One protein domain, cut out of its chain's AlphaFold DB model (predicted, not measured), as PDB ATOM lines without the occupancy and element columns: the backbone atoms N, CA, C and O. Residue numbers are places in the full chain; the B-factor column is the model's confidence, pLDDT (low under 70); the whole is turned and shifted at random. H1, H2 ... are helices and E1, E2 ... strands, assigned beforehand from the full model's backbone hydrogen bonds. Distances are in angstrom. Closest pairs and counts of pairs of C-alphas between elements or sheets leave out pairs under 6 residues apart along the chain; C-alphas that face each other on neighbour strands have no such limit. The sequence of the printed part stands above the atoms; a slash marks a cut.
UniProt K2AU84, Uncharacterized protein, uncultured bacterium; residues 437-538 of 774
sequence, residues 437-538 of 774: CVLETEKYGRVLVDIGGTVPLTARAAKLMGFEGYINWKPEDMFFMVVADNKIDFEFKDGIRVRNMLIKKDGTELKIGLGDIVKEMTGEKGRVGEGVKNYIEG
ATOM      1  N   CYS A 437     136.669 172.149 155.606       98.31
ATOM      2  CA  CYS A 437     135.760 171.859 154.495       98.31
ATOM      3  C   CYS A 437     136.121 172.648 153.219       98.31
ATOM      4  O   CYS A 437     135.303 173.369 152.645       98.31
ATOM      5  N   VAL A 438     137.381 172.547 152.790       98.38
ATOM      6  CA  VAL A 438     137.935 173.261 151.628       98.38
ATOM      7  C   VAL A 438     138.766 172.301 150.783       98.38
ATOM      8  O   VAL A 438     139.473 171.450 151.323       98.38
ATOM      9  N   LEU A 439     138.706 172.453 149.461       98.06
ATOM     10  CA  LEU A 439     139.620 171.808 148.522       98.06
ATOM     11  C   LEU A 439     140.561 172.856 147.935       98.06
ATOM     12  O   LEU A 439     140.124 173.936 147.542       98.06
ATOM     13  N   GLU A 440     141.836 172.511 147.820       97.00
ATOM     14  CA  GLU A 440     142.802 173.265 147.023       97.00
ATOM     15  C   GLU A 440     143.060 172.467 145.746       97.00
ATOM     16  O   GLU A 440     143.615 171.366 145.792       97.00
ATOM     17  N   THR A 441     142.617 172.986 144.606       95.44
ATOM     18  CA  THR A 441     142.661 172.279 143.322       95.44
ATOM     19  C   THR A 441     143.524 173.044 142.322       95.44
ATOM     20  O   THR A 441     143.527 174.273 142.306       95.44
ATOM     21  N   GLU A 442     144.252 172.328 141.463       92.75
ATOM     22  CA  GLU A 442     145.063 172.961 140.410       92.75
ATOM     23  C   GLU A 442     144.170 173.625 139.354       92.75
ATOM     24  O   GLU A 442     144.422 174.750 138.929       92.75
ATOM     25  N   LYS A 443     143.089 172.937 138.962       93.38
ATOM     26  CA  LYS A 443     142.207 173.387 137.885       93.38
ATOM     27  C   LYS A 443     141.126 174.359 138.345       93.38
ATOM     28  O   LYS A 443     140.811 175.279 137.602       93.38
ATOM     29  N   TYR A 444     140.524 174.167 139.514       94.44
ATOM     30  CA  TYR A 444     139.347 174.930 139.952       94.44
ATOM     31  C   TYR A 444     139.649 175.902 141.100       94.44
ATOM     32  O   TYR A 444     138.723 176.481 141.656       94.44
ATOM     33  N   GLY A 445     140.926 176.091 141.454       95.12
ATOM     34  CA  GLY A 445     141.342 176.952 142.557       95.12
ATOM     35  C   GLY A 445     140.859 176.437 143.911       95.12
ATOM     36  O   GLY A 445     140.819 175.224 144.155       95.12
ATOM     37  N   ARG A 446     140.496 177.366 144.798       97.31
ATOM     38  CA  ARG A 446     140.033 177.071 146.148       97.31
ATOM     39  C   ARG A 446     138.524 176.864 146.145       97.31
ATOM     40  O   ARG A 446     137.753 177.773 145.839       97.31
ATOM     41  N   VAL A 447     138.092 175.666 146.518       98.44
ATOM     42  CA  VAL A 447     136.691 175.241 146.448       98.44
ATOM     43  C   VAL A 447     136.148 175.064 147.858       98.44
ATOM     44  O   VAL A 447     136.699 174.297 148.647       98.44
ATOM     45  N   LEU A 448     135.062 175.761 148.193       98.69
ATOM     46  CA  LEU A 448     134.368 175.563 149.466       98.69
ATOM     47  C   LEU A 448     133.425 174.356 149.373       98.69
ATOM     48  O   LEU A 448     132.646 174.267 148.424       98.69
ATOM     49  N   VAL A 449     133.445 173.471 150.370       98.69
ATOM     50  CA  VAL A 449     132.538 172.316 150.453       98.69
ATOM     51  C   VAL A 449     131.515 172.546 151.564       98.69
ATOM     52  O   VAL A 449     131.843 172.522 152.744       98.69
ATOM     53  N   ASP A 450     130.264 172.783 151.190       98.44
ATOM     54  CA  ASP A 450     129.150 173.045 152.098       98.44
ATOM     55  C   ASP A 450     128.306 171.784 152.297       98.44
ATOM     56  O   ASP A 450     127.367 171.492 151.549       98.44
ATOM     57  N   ILE A 451     128.687 171.017 153.316       96.62
ATOM     58  CA  ILE A 451     128.025 169.779 153.728       96.62
ATOM     59  C   ILE A 451     126.758 170.140 154.517       96.62
ATOM     60  O   ILE A 451     126.818 170.846 155.523       96.62
ATOM     61  N   GLY A 452     125.601 169.673 154.051       93.94
ATOM     62  CA  GLY A 452     124.277 170.032 154.570       93.94
ATOM     63  C   GLY A 452     123.722 171.352 154.014       93.94
ATOM     64  O   GLY A 452     122.605 171.744 154.356       93.94
ATOM     65  N   GLY A 453     124.470 172.037 153.139       95.00
ATOM     66  CA  GLY A 453     124.112 173.309 152.504       95.00
ATOM     67  C   GLY A 453     123.631 174.382 153.478       95.00
ATOM     68  O   GLY A 453     122.482 174.837 153.433       95.00
ATOM     69  N   THR A 454     124.544 174.749 154.365       96.19
ATOM     70  CA  THR A 454     124.381 175.682 155.475       96.19
ATOM     71  C   THR A 454     124.575 177.146 155.080       96.19
ATOM     72  O   THR A 454     124.134 178.020 155.826       96.19
ATOM     73  N   VAL A 455     125.187 177.440 153.924       97.88
ATOM     74  CA  VAL A 455     125.505 178.803 153.464       97.88
ATOM     75  C   VAL A 455     124.293 179.434 152.747       97.88
ATOM     76  O   VAL A 455     124.008 179.084 151.600       97.88
ATOM     77  N   PRO A 456     123.575 180.418 153.340       95.44
ATOM     78  CA  PRO A 456     122.297 180.904 152.795       95.44
ATOM     79  C   PRO A 456     122.356 181.557 151.409       95.44
ATOM     80  O   PRO A 456     121.366 181.533 150.682       95.44
ATOM     81  N   LEU A 457     123.480 182.190 151.059       95.62
ATOM     82  CA  LEU A 457     123.721 182.812 149.747       95.62
ATOM     83  C   LEU A 457     124.599 181.933 148.828       95.62
ATOM     84  O   LEU A 457     125.098 182.420 147.813       95.62
ATOM     85  N   THR A 458     124.770 180.657 149.193       95.94
ATOM     86  CA  THR A 458     125.344 179.569 148.382       95.94
ATOM     87  C   THR A 458     126.654 179.943 147.665       95.94
ATOM     88  O   THR A 458     127.524 180.597 148.249       95.94
ATOM     89  N   ALA A 459     126.805 179.553 146.392       96.25
ATOM     90  CA  ALA A 459     127.989 179.790 145.573       96.25
ATOM     91  C   ALA A 459     128.343 181.279 145.456       96.25
ATOM     92  O   ALA A 459     129.520 181.630 145.394       96.25
ATOM     93  N   ARG A 460     127.345 182.177 145.480       96.19
ATOM     94  CA  ARG A 460     127.580 183.629 145.420       96.19
ATOM     95  C   ARG A 460     128.351 184.115 146.645       96.19
ATOM     96  O   ARG A 460     129.271 184.915 146.501       96.19
ATOM     97  N   ALA A 461     127.998 183.630 147.837       97.88
ATOM     98  CA  ALA A 461     128.723 183.964 149.060       97.88
ATOM     99  C   ALA A 461     130.139 183.403 149.055       97.88
ATOM    100  O   ALA A 461     131.067 184.132 149.387       97.88
ATOM    101  N   ALA A 462     130.308 182.141 148.650       97.88
ATOM    102  CA  ALA A 462     131.629 181.529 148.526       97.88
ATOM    103  C   ALA A 462     132.520 182.351 147.578       97.88
ATOM    104  O   ALA A 462     133.608 182.776 147.961       97.88
ATOM    105  N   LYS A 463     132.009 182.705 146.394       97.12
ATOM    106  CA  LYS A 463     132.732 183.535 145.424       97.12
ATOM    107  C   LYS A 463     133.132 184.896 145.980       97.12
ATOM    108  O   LYS A 463     134.293 185.284 145.914       97.12
ATOM    109  N   LEU A 464     132.188 185.602 146.601       97.88
ATOM    110  CA  LEU A 464     132.451 186.904 147.215       97.88
ATOM    111  C   LEU A 464     133.340 186.822 148.469       97.88
ATOM    112  O   LEU A 464     133.894 187.831 148.895       97.88
ATOM    113  N   MET A 465     133.519 185.631 149.036       98.06
ATOM    114  CA  MET A 465     134.482 185.334 150.098       98.06
ATOM    115  C   MET A 465     135.833 184.831 149.562       98.06
ATOM    116  O   MET A 465     136.705 184.473 150.353       98.06
ATOM    117  N   GLY A 466     136.033 184.851 148.241       96.31
ATOM    118  CA  GLY A 466     137.314 184.589 147.590       96.31
ATOM    119  C   GLY A 466     137.548 183.141 147.155       96.31
ATOM    120  O   GLY A 466     138.700 182.803 146.882       96.31
ATOM    121  N   PHE A 467     136.507 182.306 147.099       97.38
ATOM    122  CA  PHE A 467     136.571 180.939 146.565       97.38
ATOM    123  C   PHE A 467     136.239 180.913 145.065       97.38
ATOM    124  O   PHE A 467     135.312 181.585 144.624       97.38
ATOM    125  N   GLU A 468     136.961 180.118 144.282       96.12
ATOM    126  CA  GLU A 468     136.744 179.936 142.837       96.12
ATOM    127  C   GLU A 468     135.771 178.798 142.516       96.12
ATOM    128  O   GLU A 468     135.300 178.674 141.383       96.12
ATOM    129  N   GLY A 469     135.446 177.978 143.515       96.81
ATOM    130  CA  GLY A 469     134.434 176.943 143.402       96.81
ATOM    131  C   GLY A 469     133.623 176.749 144.676       96.81
ATOM    132  O   GLY A 469     133.994 177.177 145.772       96.81
ATOM    133  N   TYR A 470     132.493 176.076 144.519       98.25
ATOM    134  CA  TYR A 470     131.568 175.760 145.594       98.25
ATOM    135  C   TYR A 470     130.871 174.429 145.319       98.25
ATOM    136  O   TYR A 470     130.316 174.224 144.239       98.25
ATOM    137  N   ILE A 471     130.869 173.551 146.317       98.44
ATOM    138  CA  ILE A 471     130.102 172.306 146.333       98.44
ATOM    139  C   ILE A 471     129.038 172.439 147.418       98.44
ATOM    140  O   ILE A 471     129.370 172.662 148.576       98.44
ATOM    141  N   ASN A 472     127.769 172.267 147.064       98.19
ATOM    142  CA  ASN A 472     126.672 172.080 148.010       98.19
ATOM    143  C   ASN A 472     126.306 170.600 148.022       98.19
ATOM    144  O   ASN A 472     125.898 170.075 146.986       98.19
ATOM    145  N   TRP A 473     126.466 169.938 149.163       97.69
ATOM    146  CA  TRP A 473     126.241 168.503 149.304       97.69
ATOM    147  C   TRP A 473     125.177 168.239 150.369       97.69
ATOM    148  O   TRP A 473     125.411 168.514 151.544       97.69
ATOM    149  N   LYS A 474     124.010 167.717 149.968       95.88
ATOM    150  CA  LYS A 474     122.861 167.441 150.846       95.88
ATOM    151  C   LYS A 474     122.273 166.059 150.552       95.88
ATOM    152  O   LYS A 474     121.245 165.958 149.876       95.88
ATOM    153  N   PRO A 475     122.921 164.982 151.009       91.44
ATOM    154  CA  PRO A 475     122.475 163.633 150.693       91.44
ATOM    155  C   PRO A 475     121.093 163.320 151.283       91.44
ATOM    156  O   PRO A 475     120.335 162.581 150.664       91.44
ATOM    157  N   GLU A 476     120.725 163.931 152.411       88.56
ATOM    158  CA  GLU A 476     119.404 163.785 153.038       88.56
ATOM    159  C   GLU A 476     118.281 164.367 152.168       88.56
ATOM    160  O   GLU A 476     117.176 163.829 152.141       88.56
ATOM    161  N   ASP A 477     118.589 165.418 151.403       88.19
ATOM    162  CA  ASP A 477     117.685 166.030 150.422       88.19
ATOM    163  C   ASP A 477     117.865 165.415 149.016       88.19
ATOM    164  O   ASP A 477     117.316 165.925 148.038       88.19
ATOM    165  N   MET A 478     118.670 164.347 148.887       91.06
ATOM    166  CA  MET A 478     119.091 163.737 147.617       91.06
ATOM    167  C   MET A 478     119.665 164.749 146.612       91.06
ATOM    168  O   MET A 478     119.472 164.609 145.405       91.06
ATOM    169  N   PHE A 479     120.378 165.770 147.093       94.50
ATOM    170  CA  PHE A 479     120.777 166.927 146.296       94.50
ATOM    171  C   PHE A 479     122.289 167.173 146.310       94.50
ATOM    172  O   PHE A 479     122.955 167.079 147.344       94.50
ATOM    173  N   PHE A 480     122.819 167.589 145.158       96.75
ATOM    174  CA  PHE A 480     124.133 168.211 145.063       96.75
ATOM    175  C   PHE A 480     124.153 169.320 144.009       96.75
ATOM    176  O   PHE A 480     123.366 169.323 143.058       96.75
ATOM    177  N   MET A 481     125.094 170.245 144.170       97.25
ATOM    178  CA  MET A 481     125.415 171.265 143.178       97.25
ATOM    179  C   MET A 481     126.910 171.571 143.226       97.25
ATOM    180  O   MET A 481     127.449 171.835 144.298       97.25
ATOM    181  N   VAL A 482     127.559 171.589 142.067       97.19
ATOM    182  CA  VAL A 482     128.949 172.015 141.887       97.19
ATOM    183  C   VAL A 482     128.958 173.249 141.002       97.19
ATOM    184  O   VAL A 482     128.365 173.246 139.926       97.19
ATOM    185  N   VAL A 483     129.634 174.299 141.453       95.31
ATOM    186  CA  VAL A 483     129.833 175.547 140.712       95.31
ATOM    187  C   VAL A 483     131.321 175.863 140.717       95.31
ATOM    188  O   VAL A 483     131.954 175.782 141.768       95.31
ATOM    189  N   ALA A 484     131.876 176.242 139.570       93.69
ATOM    190  CA  ALA A 484     133.261 176.685 139.463       93.69
ATOM    191  C   ALA A 484     133.404 177.814 138.436       93.69
ATOM    192  O   ALA A 484     132.640 177.890 137.472       93.69
ATOM    193  N   ASP A 485     134.399 178.680 138.637       91.00
ATOM    194  CA  ASP A 485     134.744 179.737 137.680       91.00
ATOM    195  C   ASP A 485     135.304 179.158 136.371       91.00
ATOM    196  O   ASP A 485     135.019 179.667 135.285       91.00
ATOM    197  N   ASN A 486     136.063 178.063 136.470       90.25
ATOM    198  CA  ASN A 486     136.573 177.322 135.320       90.25
ATOM    199  C   ASN A 486     135.566 176.268 134.844       90.25
ATOM    200  O   ASN A 486     134.842 175.674 135.643       90.25
ATOM    201  N   LYS A 487     135.554 175.996 133.530       89.62
ATOM    202  CA  LYS A 487     134.658 175.004 132.914       89.62
ATOM    203  C   LYS A 487     134.847 173.628 133.565       89.62
ATOM    204  O   LYS A 487     135.922 173.029 133.469       89.62
ATOM    205  N   ILE A 488     133.775 173.128 134.178       90.62
ATOM    206  CA  ILE A 488     133.658 171.753 134.681       90.62
ATOM    207  C   ILE A 488     133.747 170.812 133.473       90.62
ATOM    208  O   ILE A 488     132.984 170.980 132.531       90.62
ATOM    209  N   ASP A 489     134.663 169.853 133.427       90.38
ATOM    210  CA  ASP A 489     134.860 168.939 132.278       90.38
ATOM    211  C   ASP A 489     134.513 167.479 132.571       90.38
ATOM    212  O   ASP A 489     134.704 166.622 131.716       90.38
ATOM    213  N   PHE A 490     133.951 167.213 133.744       92.50
ATOM    214  CA  PHE A 490     133.410 165.916 134.124       92.50
ATOM    215  C   PHE A 490     131.879 165.956 134.167       92.50
ATOM    216  O   PHE A 490     131.262 167.023 134.248       92.50
ATOM    217  N   GLU A 491     131.267 164.777 134.113       92.81
ATOM    218  CA  GLU A 491     129.821 164.587 134.173       92.81
ATOM    219  C   GLU A 491     129.491 163.373 135.038       92.81
ATOM    220  O   GLU A 491     130.260 162.416 135.120       92.81
ATOM    221  N   PHE A 492     128.319 163.399 135.668       92.75
ATOM    222  CA  PHE A 492     127.795 162.277 136.439       92.75
ATOM    223  C   PHE A 492     126.463 161.840 135.849       92.75
ATOM    224  O   PHE A 492     125.681 162.682 135.420       92.75
ATOM    225  N   LYS A 493     126.160 160.537 135.895       90.00
ATOM    226  CA  LYS A 493     124.868 160.002 135.419       90.00
ATOM    227  C   LYS A 493     123.667 160.649 136.113       90.00
ATOM    228  O   LYS A 493     122.620 160.829 135.497       90.00
ATOM    229  N   ASP A 494     123.843 161.010 137.382       90.50
ATOM    230  CA  ASP A 494     122.802 161.641 138.188       90.50
ATOM    231  C   ASP A 494     122.864 163.173 138.120       90.50
ATOM    232  O   ASP A 494     122.009 163.837 138.697       90.50
ATOM    233  N   GLY A 495     123.863 163.747 137.446       90.75
ATOM    234  CA  GLY A 495     124.015 165.183 137.261       90.75
ATOM    235  C   GLY A 495     123.466 165.651 135.917       90.75
ATOM    236  O   GLY A 495     123.442 164.911 134.939       90.75
ATOM    237  N   ILE A 496     123.049 166.909 135.862       89.19
ATOM    238  CA  ILE A 496     122.795 167.640 134.627       89.19
ATOM    239  C   ILE A 496     123.626 168.917 134.639       89.19
ATOM    240  O   ILE A 496     123.720 169.631 135.644       89.19
ATOM    241  N   ARG A 497     124.279 169.181 133.512       86.50
ATOM    242  CA  ARG A 497     125.046 170.400 133.305       86.50
ATOM    243  C   ARG A 497     124.086 171.531 132.973       86.50
ATOM    244  O   ARG A 497     123.339 171.457 132.004       86.50
ATOM    245  N   VAL A 498     124.140 172.590 133.765       78.50
ATOM    246  CA  VAL A 498     123.410 173.833 133.524       78.50
ATOM    247  C   VAL A 498     124.438 174.953 133.549       78.50
ATOM    248  O   VAL A 498     124.876 175.387 134.615       78.50
ATOM    249  N   ARG A 499     124.870 175.407 132.367       77.25
ATOM    250  CA  ARG A 499     125.953 176.396 132.216       77.25
ATOM    251  C   ARG A 499     127.264 175.890 132.849       77.25
ATOM    252  O   ARG A 499     127.723 174.793 132.535       77.25
ATOM    253  N   ASN A 500     127.849 176.673 133.760       81.31
ATOM    254  CA  ASN A 500     129.038 176.322 134.548       81.31
ATOM    255  C   ASN A 500     128.695 175.616 135.872       81.31
ATOM    256  O   ASN A 500     129.503 175.606 136.801       81.31
ATOM    257  N   MET A 501     127.488 175.062 135.979       89.62
ATOM    258  CA  MET A 501     127.035 174.325 137.149       89.62
ATOM    259  C   MET A 501     126.754 172.875 136.776       89.62
ATOM    260  O   MET A 501     126.214 172.587 135.708       89.62
ATOM    261  N   LEU A 502     127.088 171.966 137.681       92.81
ATOM    262  CA  LEU A 502     126.638 170.584 137.643       92.81
ATOM    263  C   LEU A 502     125.680 170.390 138.812       92.81
ATOM    264  O   LEU A 502     126.096 170.446 139.968       92.81
ATOM    265  N   ILE A 503     124.399 170.221 138.515       93.94
ATOM    266  CA  ILE A 503     123.344 170.070 139.519       93.94
ATOM    267  C   ILE A 503     122.763 168.667 139.445       93.94
ATOM    268  O   ILE A 503     122.768 168.037 138.388       93.94
ATOM    269  N   LYS A 504     122.253 168.163 140.563       94.06
ATOM    270  CA  LYS A 504     121.489 166.922 140.585       94.06
ATOM    271  C   LYS A 504     120.310 166.974 139.599       94.06
ATOM    272  O   LYS A 504     119.549 167.936 139.591       94.06
ATOM    273  N   LYS A 505     120.139 165.916 138.805       89.56
ATOM    274  CA  LYS A 505     118.986 165.713 137.919       89.56
ATOM    275  C   LYS A 505     117.742 165.347 138.733       89.56
ATOM    276  O   LYS A 505     117.798 164.452 139.581       89.56
ATOM    277  N   ASP A 506     116.623 166.005 138.456       82.56
ATOM    278  CA  ASP A 506     115.348 165.723 139.122       82.56
ATOM    279  C   ASP A 506     114.834 164.311 138.806       82.56
ATOM    280  O   ASP A 506     115.022 163.786 137.706       82.56
ATOM    281  N   GLY A 507     114.174 163.685 139.785       82.00
ATOM    282  CA  GLY A 507     113.527 162.377 139.631       82.00
ATOM    283  C   GLY A 507     114.472 161.175 139.518       82.00
ATOM    284  O   GLY A 507     113.992 160.050 139.401       82.00
ATOM    285  N   THR A 508     115.793 161.372 139.567       85.00
ATOM    286  CA  THR A 508     116.758 160.266 139.651       85.00
ATOM    287  C   THR A 508     117.232 160.055 141.087       85.00
ATOM    288  O   THR A 508     117.246 160.985 141.893       85.00
ATOM    289  N   GLU A 509     117.635 158.836 141.427       89.44
ATOM    290  CA  GLU A 509     118.293 158.544 142.705       89.44
ATOM    291  C   GLU A 509     119.676 159.221 142.766       89.44
ATOM    292  O   GLU A 509     120.297 159.466 141.730       89.44
ATOM    293  N   LEU A 510     120.156 159.559 143.965       90.75
ATOM    294  CA  LEU A 510     121.523 160.038 144.177       90.75
ATOM    295  C   LEU A 510     122.444 158.838 144.433       90.75
ATOM    296  O   LEU A 510     122.461 158.309 145.541       90.75
ATOM    297  N   LYS A 511     123.190 158.401 143.414       93.00
ATOM    298  CA  LYS A 511     124.106 157.250 143.504       93.00
ATOM    299  C   LYS A 511     125.553 157.659 143.712       93.00
ATOM    300  O   LYS A 511     126.305 156.913 144.332       93.00
ATOM    301  N   ILE A 512     125.948 158.811 143.173       94.50
ATOM    302  CA  ILE A 512     127.284 159.361 143.423       94.50
ATOM    303  C   ILE A 512     127.416 159.787 144.885       94.50
ATOM    304  O   ILE A 512     126.449 160.258 145.482       94.50
ATOM    305  N   GLY A 513     128.611 159.654 145.451       95.94
ATOM    306  CA  GLY A 513     128.963 160.203 146.757       95.94
ATOM    307  C   GLY A 513     129.748 161.511 146.649       95.94
ATOM    308  O   GLY A 513     130.280 161.861 145.594       95.94
ATOM    309  N   LEU A 514     129.916 162.210 147.778       96.62
ATOM    310  CA  LEU A 514     130.796 163.385 147.846       96.62
ATOM    311  C   LEU A 514     132.238 163.043 147.438       96.62
ATOM    312  O   LEU A 514     132.907 163.860 146.814       96.62
ATOM    313  N   GLY A 515     132.702 161.830 147.756       96.56
ATOM    314  CA  GLY A 515     134.032 161.351 147.377       96.56
ATOM    315  C   GLY A 515     134.262 161.323 145.864       96.56
ATOM    316  O   GLY A 515     135.346 161.693 145.421       96.56
ATOM    317  N   ASP A 516     133.239 160.976 145.076       96.44
ATOM    318  CA  ASP A 516     133.325 160.972 143.612       96.44
ATOM    319  C   ASP A 516     133.492 162.398 143.075       96.44
ATOM    320  O   ASP A 516     134.383 162.665 142.272       96.44
ATOM    321  N   ILE A 517     132.699 163.343 143.593       96.94
ATOM    322  CA  ILE A 517     132.791 164.764 143.228       96.94
ATOM    323  C   ILE A 517     134.169 165.326 143.592       96.94
ATOM    324  O   ILE A 517     134.810 165.988 142.777       96.94
ATOM    325  N   VAL A 518     134.637 165.059 144.816       96.94
ATOM    326  CA  VAL A 518     135.935 165.545 145.298       96.94
ATOM    327  C   VAL A 518     137.067 164.995 144.441       96.94
ATOM    328  O   VAL A 518     137.929 165.772 144.044       96.94
ATOM    329  N   LYS A 519     137.034 163.703 144.094       95.62
ATOM    330  CA  LYS A 519     138.039 163.063 143.237       95.62
ATOM    331  C   LYS A 519     138.146 163.739 141.867       95.62
ATOM    332  O   LYS A 519     139.258 164.054 141.444       95.62
ATOM    333  N   GLU A 520     137.016 163.999 141.210       96.06
ATOM    334  CA  GLU A 520     136.986 164.692 139.912       96.06
ATOM    335  C   GLU A 520     137.464 166.151 140.018       96.06
ATOM    336  O   GLU A 520     138.150 166.660 139.132       96.06
ATOM    337  N   MET A 521     137.153 166.838 141.123       94.69
ATOM    338  CA  MET A 521     137.576 168.227 141.321       94.69
ATOM    339  C   MET A 521     139.056 168.377 141.688       94.69
ATOM    340  O   MET A 521     139.703 169.320 141.231       94.69
ATOM    341  N   THR A 522     139.608 167.503 142.530       93.06
ATOM    342  CA  THR A 522     141.001 167.622 142.984       93.06
ATOM    343  C   THR A 522     142.004 167.050 141.991       93.06
ATOM    344  O   THR A 522     143.140 167.529 141.945       93.06
ATOM    345  N   GLY A 523     141.617 166.024 141.226       88.12
ATOM    346  CA  GLY A 523     142.559 165.224 140.444       88.12
ATOM    347  C   GLY A 523     143.652 164.598 141.323       88.12
ATOM    348  O   GLY A 523     143.484 164.447 142.534       88.12
ATOM    349  N   GLU A 524     144.797 164.260 140.725       82.88
ATOM    350  CA  GLU A 524     145.916 163.601 141.426       82.88
ATOM    351  C   GLU A 524     146.694 164.527 142.376       82.88
ATOM    352  O   GLU A 524     147.304 164.063 143.338       82.88
ATOM    353  N   LYS A 525     146.710 165.837 142.097       84.19
ATOM    354  CA  LYS A 525     147.566 166.817 142.790       84.19
ATOM    355  C   LYS A 525     146.825 167.727 143.769       84.19
ATOM    356  O   LYS A 525     147.473 168.488 144.491       84.19
ATOM    357  N   GLY A 526     145.495 167.701 143.783       87.69
ATOM    358  CA  GLY A 526     144.712 168.542 144.681       87.69
ATOM    359  C   GLY A 526     144.841 168.115 146.144       87.69
ATOM    360  O   GLY A 526     145.128 166.962 146.466       87.69
ATOM    361  N   ARG A 527     144.631 169.064 147.058       94.56
ATOM    362  CA  ARG A 527     144.610 168.810 148.502       94.56
ATOM    363  C   ARG A 527     143.177 168.859 148.999       94.56
ATOM    364  O   ARG A 527     142.486 169.862 148.836       94.56
ATOM    365  N   VAL A 528     142.759 167.778 149.645       96.75
ATOM    366  CA  VAL A 528     141.472 167.686 150.334       96.75
ATOM    367  C   VAL A 528     141.672 168.129 151.782       96.75
ATOM    368  O   VAL A 528     142.555 167.604 152.469       96.75
ATOM    369  N   GLY A 529     140.885 169.100 152.239       96.44
ATOM    370  CA  GLY A 529     140.879 169.526 153.632       96.44
ATOM    371  C   GLY A 529     140.361 168.436 154.575       96.44
ATOM    372  O   GLY A 529     139.594 167.553 154.188       96.44
ATOM    373  N   GLU A 530     140.814 168.485 155.826       95.88
ATOM    374  CA  GLU A 530     140.614 167.410 156.803       95.88
ATOM    375  C   GLU A 530     139.133 167.158 157.132       95.88
ATOM    376  O   GLU A 530     138.718 166.009 157.264       95.88
ATOM    377  N   GLY A 531     138.308 168.208 157.178       96.06
ATOM    378  CA  GLY A 531     136.861 168.076 157.374       96.06
ATOM    379  C   GLY A 531     136.181 167.283 156.262       96.06
ATOM    380  O   GLY A 531     135.351 166.416 156.533       96.06
ATOM    381  N   VAL A 532     136.584 167.515 155.007       96.94
ATOM    382  CA  VAL A 532     136.047 166.774 153.857       96.94
ATOM    383  C   VAL A 532     136.501 165.313 153.888       96.94
ATOM    384  O   VAL A 532     135.685 164.422 153.662       96.94
ATOM    385  N   LYS A 533     137.777 165.048 154.213       96.25
ATOM    386  CA  LYS A 533     138.294 163.674 154.352       96.25
ATOM    387  C   LYS A 533     137.547 162.895 155.425       96.25
ATOM    388  O   LYS A 533     137.035 161.818 155.139       96.25
ATOM    389  N   ASN A 534     137.422 163.471 156.621       94.75
ATOM    390  CA  ASN A 534     136.721 162.845 157.741       94.75
ATOM    391  C   ASN A 534     135.258 162.530 157.400       94.75
ATOM    392  O   ASN A 534     134.742 161.494 157.818       94.75
ATOM    393  N   TYR A 535     134.596 163.392 156.621       94.94
ATOM    394  CA  TYR A 535     133.239 163.127 156.149       94.94
ATOM    395  C   TYR A 535     133.178 161.961 155.148       94.94
ATOM    396  O   TYR A 535     132.302 161.110 155.270       94.94
ATOM    397  N   ILE A 536     134.095 161.908 154.173       95.31
ATOM    398  CA  ILE A 536     134.119 160.858 153.137       95.31
ATOM    399  C   ILE A 536     134.482 159.491 153.725       95.31
ATOM    400  O   ILE A 536     133.834 158.498 153.407       95.31
ATOM    401  N   GLU A 537     135.516 159.429 154.567       90.25
ATOM    402  CA  GLU A 537     135.991 158.177 155.174       90.25
ATOM    403  C   GLU A 537     134.999 157.651 156.227       90.25
ATOM    404  O   GLU A 537     134.884 156.441 156.456       90.25
ATOM    405  N   GLY A 538     134.233 158.561 156.841       76.06
ATOM    406  CA  GLY A 538     133.294 158.269 157.914       76.06
ATOM    407  C   GLY A 538     133.959 157.613 159.140       76.06
ATOM    408  O   GLY A 538     135.138 157.262 159.143       76.06
TER     409      GLY A 538
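Overview. This is residues 437 to 538 of the 774 residues of an uncharacterized protein of uncultured bacterium (UniProt K2AU84). A six-stranded sheet, twisted and curled like part of a barrel, has helix H1 over one face and helix H2 over the opposite face, while a third helix, H3, sits beside strands E1 and E2. The printed part has 102 residues, with three named helices and six named strands in the order E1 E2 H1 E3 E4 E5 E6 H2 H3. The sheet runs E1 E2 E3 E4 E6 E5 and is mixed, with E2 and E3 parallel and the other neighbours antiparallel. The class is mixed, helices and strands, and the whole is compact and rounded, with a radius of gyration of the C-alphas of 12.4 A and spans of 33 by 31 by 27 A.

Along the chain. E1, residues 438 to 441, begins with C-alpha 438 at (137.935, 173.261, 151.628). E2, residues 445 to 451, is the longest strand, 18.8 A. H1 is residues 458 to 464, 10.3 A. E3, residues 469 to 474, is 16.7 A, and E4, residues 479 to 484, is 17.3 A. E5 is residues 495 to 498 and E6 residues 501 to 504. H2, residues 514 to 522, is 12.1 A. H3, residues 530 to 537, is 10.5 A and ends with C-alpha 537 at (135.991, 158.177, 155.174).

Arrangement. E1, an edge strand, and E2 form a hairpin, with N 439 and O 447 2.8 A apart. E2, H1 and E3 form a strand-helix-strand unit, two parallel neighbour strands with a helix between them in the chain, with a right-handed crossover; N 450 and O 471 are 2.8 A apart. E3 and E4 form a hairpin, with N 470 and O 483 at 2.8 A. E4 and E6 are antiparallel, with N 482 and O 502 at 2.8 A. E5, the other edge strand, and E6 form a hairpin, with N 498 and O 501 at 2.8 A. H1 is on the sheet at a height of 8.7 A and only just lies over E3 alone, 2 of its 7 C-alphas falling on E2; its closest C-alphas to E3 are Ala 459 and Tyr 470, 5.4 A. H2, on the opposite face at a height of 8.7 A, lies over E2 and E3 and runs along the strands, at 0 degrees to E2 on the local plane. H3 stands at the sheet's level, with a height of 1.4 A; its closest C-alphas to E1 are Val 532 and Val 438, 7.1 A. H2 and H3 are close but not clearly touching, Gly 515 and Ile 536 having the closest C-alphas, 5.8 A. In H1, H2 and H3 every O i to N i+4 pair is within hydrogen-bond range.

Size, cuts and confidence. The C-alphas farthest apart, Gly 507 and Lys 525, are 34.5 A from each other. The printed part has no cut and no long link. The mean pLDDT of the printed part is 93.4, and no printed residue is under 70.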